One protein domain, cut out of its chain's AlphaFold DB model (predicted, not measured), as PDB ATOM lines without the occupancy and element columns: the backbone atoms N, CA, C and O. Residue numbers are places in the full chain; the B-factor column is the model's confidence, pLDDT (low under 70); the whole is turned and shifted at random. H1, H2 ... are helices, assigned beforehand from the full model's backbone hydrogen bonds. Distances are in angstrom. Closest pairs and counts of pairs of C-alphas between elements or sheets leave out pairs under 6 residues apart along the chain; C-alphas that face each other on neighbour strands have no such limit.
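Overview. This is residues 315 to 359 of the 663 residues of an uncharacterized protein of Oesophagostomum dentatum (UniProt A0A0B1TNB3). One helix, H2, runs along the long axis, with the short helix H3 making a corner at its last residues and the single turn H1 at the far end of the domain. The unnamed stretch 315 to 327 runs beside H2 from the H3 end towards H1. The printed part has 45 residues with three named helices, H1, H2, H3 in chain order, and no named strand; the class is all helix, though under half of the residues, 19, are in named elements. It is compact, with a radius of gyration of the C-alphas of 10.0 A, and elongated, spanning 29 by 17 by 14 A.

Arrangement. H2, residues 338 to 346, and H3, residues 348 to 353, touch only at the corner by their tight link, about perpendicular at 78 degrees; their closest C-alphas, of Ala 344 and Arg 351, are 5.4 A apart. H1, residues 328 to 331, is near H2 and apart from H3. In H2 and H3 every O i to N i+4 pair is within hydrogen-bond range; H1 is too short for one.

Along the chain. H2 measures 12.0 A from C-alpha 338 at (-30.156, -11.527, 47.801) to C-alpha 346, H3 8.9 A and H1 6.0 A. H3 ends at C-alpha 353, (-45.103, -16.375, 38.436).

Size, cuts and confidence. The C-alphas farthest apart, of Ala 328 and Lys 359, are 29.8 A apart. The printed part has no cut, and the link from H1 to H2 is short. Residues 357 to 359 have pLDDT under 70.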
ATOM      1  N   ARG A 315     -33.815  -7.033  36.222       91.19
ATOM      2  CA  ARG A 315     -33.112  -8.246  35.776       91.19
ATOM      3  C   ARG A 315     -33.890  -9.555  35.989       91.19
ATOM      4  O   ARG A 315     -33.618 -10.520  35.283       91.19
ATOM      5  N   CYS A 316     -34.778  -9.635  36.980       94.38
ATOM      6  CA  CYS A 316     -35.427 -10.904  37.371       94.38
ATOM      7  C   CYS A 316     -36.909 -10.777  37.759       94.38
ATOM      8  O   CYS A 316     -37.502 -11.742  38.229       94.38
ATOM      9  N   GLY A 317     -37.516  -9.598  37.610       95.12
ATOM     10  CA  GLY A 317     -38.922  -9.344  37.937       95.12
ATOM     11  C   GLY A 317     -39.262  -9.383  39.433       95.12
ATOM     12  O   GLY A 317     -40.400  -9.086  39.791       95.12
ATOM     13  N   VAL A 318     -38.320  -9.728  40.326       96.19
ATOM     14  CA  VAL A 318     -38.632  -9.913  41.751       96.19
ATOM     15  C   VAL A 318     -39.079  -8.608  42.404       96.19
ATOM     16  O   VAL A 318     -38.392  -7.591  42.316       96.19
ATOM     17  N   CYS A 319     -40.230  -8.648  43.074       95.50
ATOM     18  CA  CYS A 319     -40.768  -7.520  43.825       95.50
ATOM     19  C   CYS A 319     -40.362  -7.619  45.298       95.50
ATOM     20  O   CYS A 319     -40.605  -8.650  45.935       95.50
ATOM     21  N   ALA A 320     -39.837  -6.534  45.870       95.00
ATOM     22  CA  ALA A 320     -39.475  -6.481  47.288       95.00
ATOM     23  C   ALA A 320     -40.656  -6.810  48.225       95.00
ATOM     24  O   ALA A 320     -40.446  -7.435  49.266       95.00
ATOM     25  N   TYR A 321     -41.880  -6.439  47.826       94.56
ATOM     26  CA  TYR A 321     -43.105  -6.595  48.618       94.56
ATOM     27  C   TYR A 321     -43.903  -7.879  48.336       94.56
ATOM     28  O   TYR A 321     -44.626  -8.328  49.219       94.56
ATOM     29  N   ARG A 322     -43.788  -8.494  47.143       93.44
ATOM     30  CA  ARG A 322     -44.518  -9.749  46.834       93.44
ATOM     31  C   ARG A 322     -43.852 -10.997  47.416       93.44
ATOM     32  O   ARG A 322     -44.537 -11.984  47.645       93.44
ATOM     33  N   MET A 323     -42.538 -10.966  47.646       93.00
ATOM     34  CA  MET A 323     -41.809 -12.076  48.265       93.00
ATOM     35  C   MET A 323     -41.365 -11.717  49.681       93.00
ATOM     36  O   MET A 323     -40.721 -10.688  49.898       93.00
ATOM     37  N   GLN A 324     -41.656 -12.598  50.634       94.00
ATOM     38  CA  GLN A 324     -41.136 -12.534  52.000       94.00
ATOM     39  C   GLN A 324     -39.855 -13.375  52.126       94.00
ATOM     40  O   GLN A 324     -39.572 -14.229  51.290       94.00
ATOM     41  N   CYS A 325     -39.032 -13.088  53.135       96.06
ATOM     42  CA  CYS A 325     -37.821 -13.846  53.459       96.06
ATOM     43  C   CYS A 325     -37.450 -13.574  54.925       96.06
ATOM     44  O   CYS A 325     -37.639 -12.451  55.389       96.06
ATOM     45  N   ALA A 326     -36.912 -14.560  55.645       96.06
ATOM     46  CA  ALA A 326     -36.606 -14.435  57.074       96.06
ATOM     47  C   ALA A 326     -35.246 -13.775  57.398       96.06
ATOM     48  O   ALA A 326     -34.973 -13.479  58.557       96.06
ATOM     49  N   CYS A 327     -34.370 -13.536  56.412       96.06
ATOM     50  CA  CYS A 327     -33.055 -12.934  56.671       96.06
ATOM     51  C   CYS A 327     -33.158 -11.451  57.071       96.06
ATOM     52  O   CYS A 327     -34.008 -10.742  56.540       96.06
ATOM     53  N   ALA A 328     -32.224 -10.938  57.883       92.06
ATOM     54  CA  ALA A 328     -32.219  -9.539  58.344       92.06
ATOM     55  C   ALA A 328     -32.400  -8.497  57.215       92.06
ATOM     56  O   ALA A 328     -33.155  -7.535  57.360       92.06
ATOM     57  N   ASN A 329     -31.791  -8.734  56.048       89.44
ATOM     58  CA  ASN A 329     -31.867  -7.844  54.883       89.44
ATOM     59  C   ASN A 329     -33.264  -7.774  54.230       89.44
ATOM     60  O   ASN A 329     -33.463  -6.972  53.323       89.44
ATOM     61  N   SER A 330     -34.237  -8.597  54.640       91.50
ATOM     62  CA  SER A 330     -35.616  -8.526  54.137       91.50
ATOM     63  C   SER A 330     -36.431  -7.385  54.756       91.50
ATOM     64  O   SER A 330     -37.477  -7.035  54.212       91.50
ATOM     65  N   THR A 331     -35.943  -6.817  55.866       87.19
ATOM     66  CA  THR A 331     -36.590  -5.734  56.626       87.19
ATOM     67  C   THR A 331     -36.487  -4.364  55.951       87.19
ATOM     68  O   THR A 331     -37.221  -3.450  56.317       87.19
ATOM     69  N   GLN A 332     -35.604  -4.208  54.956       86.88
ATOM     70  CA  GLN A 332     -35.442  -2.956  54.216       86.88
ATOM     71  C   GLN A 332     -36.614  -2.756  53.231       86.88
ATOM     72  O   GLN A 332     -36.760  -3.547  52.294       86.88
ATOM     73  N   PRO A 333     -37.455  -1.716  53.396       88.69
ATOM     74  CA  PRO A 333     -38.578  -1.477  52.494       88.69
ATOM     75  C   PRO A 333     -38.087  -1.126  51.082       88.69
ATOM     76  O   PRO A 333     -37.097  -0.420  50.904       88.69
ATOM     77  N   GLY A 334     -38.786  -1.629  50.064       91.25
ATOM     78  CA  GLY A 334     -38.497  -1.366  48.647       91.25
ATOM     79  C   GLY A 334     -37.329  -2.155  48.040       91.25
ATOM     80  O   GLY A 334     -37.281  -2.284  46.818       91.25
ATOM     81  N   VAL A 335     -36.437  -2.745  48.847       92.81
ATOM     82  CA  VAL A 335     -35.266  -3.498  48.362       92.81
ATOM     83  C   VAL A 335     -35.497  -5.008  48.475       92.81
ATOM     84  O   VAL A 335     -35.908  -5.534  49.509       92.81
ATOM     85  N   ALA A 336     -35.221  -5.746  47.399       95.81
ATOM     86  CA  ALA A 336     -35.202  -7.204  47.443       95.81
ATOM     87  C   ALA A 336     -33.845  -7.694  47.980       95.81
ATOM     88  O   ALA A 336     -32.791  -7.368  47.444       95.81
ATOM     89  N   CYS A 337     -33.850  -8.494  49.049       96.69
ATOM     90  CA  CYS A 337     -32.625  -9.116  49.557       96.69
ATOM     91  C   CYS A 337     -32.110 -10.215  48.606       96.69
ATOM     92  O   CYS A 337     -32.891 -10.805  47.855       96.69
ATOM     93  N   ILE A 338     -30.818 -10.555  48.694       96.56
ATOM     94  CA  ILE A 338     -30.156 -11.527  47.801       96.56
ATOM     95  C   ILE A 338     -30.880 -12.883  47.706       96.56
ATOM     96  O   ILE A 338     -30.968 -13.441  46.618       96.56
ATOM     97  N   HIS A 339     -31.503 -13.365  48.786       98.00
ATOM     98  CA  HIS A 339     -32.291 -14.604  48.769       98.00
ATOM     99  C   HIS A 339     -33.555 -14.505  47.896       98.00
ATOM    100  O   HIS A 339     -33.851 -15.434  47.150       98.00
ATOM    101  N   LYS A 340     -34.262 -13.361  47.905       97.38
ATOM    102  CA  LYS A 340     -35.412 -13.118  47.007       97.38
ATOM    103  C   LYS A 340     -34.956 -13.140  45.541       97.38
ATOM    104  O   LYS A 340     -35.622 -13.746  44.709       97.38
ATOM    105  N   HIS A 341     -33.798 -12.546  45.235       97.06
ATOM    106  CA  HIS A 341     -33.197 -12.623  43.897       97.06
ATOM    107  C   HIS A 341     -32.780 -14.047  43.510       97.06
ATOM    108  O   HIS A 341     -33.005 -14.441  42.369       97.06
ATOM    109  N   ALA A 342     -32.180 -14.810  44.429       96.75
ATOM    110  CA  ALA A 342     -31.749 -16.183  44.178       96.75
ATOM    111  C   ALA A 342     -32.944 -17.079  43.834       96.75
ATOM    112  O   ALA A 342     -32.950 -17.680  42.762       96.75
ATOM    113  N   VAL A 343     -33.996 -17.078  44.661       97.00
ATOM    114  CA  VAL A 343     -35.227 -17.839  44.388       97.00
ATOM    115  C   VAL A 343     -35.831 -17.411  43.045       97.00
ATOM    116  O   VAL A 343     -35.998 -18.250  42.170       97.00
ATOM    117  N   ALA A 344     -36.029 -16.112  42.797       96.56
ATOM    118  CA  ALA A 344     -36.543 -15.620  41.510       96.56
ATOM    119  C   ALA A 344     -35.684 -15.998  40.278       96.56
ATOM    120  O   ALA A 344     -36.198 -16.068  39.161       96.56
ATOM    121  N   THR A 345     -34.378 -16.222  40.462       94.69
ATOM    122  CA  THR A 345     -33.437 -16.547  39.377       94.69
ATOM    123  C   THR A 345     -33.302 -18.051  39.133       94.69
ATOM    124  O   THR A 345     -33.109 -18.448  37.985       94.69
ATOM    125  N   PHE A 346     -33.401 -18.882  40.176       94.69
ATOM    126  CA  PHE A 346     -33.079 -20.314  40.112       94.69
ATOM    127  C   PHE A 346     -34.289 -21.240  40.270       94.69
ATOM    128  O   PHE A 346     -34.364 -22.236  39.553       94.69
ATOM    129  N   ASP A 347     -35.280 -20.877  41.086       95.88
ATOM    130  CA  ASP A 347     -36.555 -21.595  41.156       95.88
ATOM    131  C   ASP A 347     -37.317 -21.420  39.829       95.88
ATOM    132  O   ASP A 347     -37.324 -20.332  39.240       95.88
ATOM    133  N   THR A 348     -37.881 -22.498  39.289       93.38
ATOM    134  CA  THR A 348     -38.610 -22.493  38.011       93.38
ATOM    135  C   THR A 348     -40.085 -22.133  38.176       93.38
ATOM    136  O   THR A 348     -40.635 -21.454  37.309       93.38
ATOM    137  N   GLN A 349     -40.706 -22.510  39.297       94.44
ATOM    138  CA  GLN A 349     -42.102 -22.212  39.613       94.44
ATOM    139  C   GLN A 349     -42.266 -20.720  39.924       94.44
ATOM    140  O   GLN A 349     -43.089 -20.038  39.315       94.44
ATOM    141  N   VAL A 350     -41.415 -20.167  40.794       92.75
ATOM    142  CA  VAL A 350     -41.435 -18.736  41.138       92.75
ATOM    143  C   VAL A 350     -41.130 -17.870  39.914       92.75
ATOM    144  O   VAL A 350     -41.764 -16.835  39.723       92.75
ATOM    145  N   ARG A 351     -40.217 -18.298  39.033       93.38
ATOM    146  CA  ARG A 351     -39.895 -17.560  37.798       93.38
ATOM    147  C   ARG A 351     -41.052 -17.531  36.799       93.38
ATOM    148  O   ARG A 351     -41.198 -16.530  36.105       93.38
ATOM    149  N   ALA A 352     -41.887 -18.571  36.753       92.00
ATOM    150  CA  ALA A 352     -43.109 -18.583  35.944       92.00
ATOM    151  C   ALA A 352     -44.195 -17.621  36.478       92.00
ATOM    152  O   ALA A 352     -45.025 -17.148  35.707       92.00
ATOM    153  N   LEU A 353     -44.165 -17.295  37.777       91.56
ATOM    154  CA  LEU A 353     -45.103 -16.375  38.436       91.56
ATOM    155  C   LEU A 353     -44.645 -14.902  38.434       91.56
ATOM    156  O   LEU A 353     -45.402 -14.018  38.850       91.56
ATOM    157  N   LEU A 354     -43.414 -14.610  38.000       92.50
ATOM    158  CA  LEU A 354     -42.851 -13.257  37.985       92.50
ATOM    159  C   LEU A 354     -42.923 -12.614  36.586       92.50
ATOM    160  O   LEU A 354     -42.640 -13.273  35.586       92.50
ATOM    161  N   PRO A 355     -43.219 -11.301  36.484       82.12
ATOM    162  CA  PRO A 355     -43.173 -10.568  35.221       82.12
ATOM    163  C   PRO A 355     -41.713 -10.291  34.816       82.12
ATOM    164  O   PRO A 355     -41.185  -9.194  35.005       82.12
ATOM    165  N   VAL A 356     -41.031 -11.310  34.289       77.69
ATOM    166  CA  VAL A 356     -39.633 -11.228  33.846       77.69
ATOM    167  C   VAL A 356     -39.540 -10.402  32.557       77.69
ATOM    168  O   VAL A 356     -39.740 -10.917  31.458       77.69
ATOM    169  N   GLN A 357     -39.219  -9.111  32.691       64.19
ATOM    170  CA  GLN A 357     -39.142  -8.174  31.558       64.19
ATOM    171  C   GLN A 357     -37.993  -8.485  30.583       64.19
ATOM    172  O   GLN A 357     -38.117  -8.226  29.389       64.19
ATOM    173  N   HIS A 358     -36.905  -9.103  31.056       56.44
ATOM    174  CA  HIS A 358     -35.813  -9.586  30.208       56.44
ATOM    175  C   HIS A 358     -35.679 -11.107  30.278       56.44
ATOM    176  O   HIS A 358     -35.118 -11.651  31.231       56.44
ATOM    177  N   LYS A 359     -36.131 -11.798  29.223       47.03
ATOM    178  CA  LYS A 359     -35.822 -13.217  29.005       47.03
ATOM    179  C   LYS A 359     -34.310 -13.387  28.811       47.03
ATOM    180  O   LYS A 359     -33.789 -13.160  27.721       47.03
TER     181      LYS A 359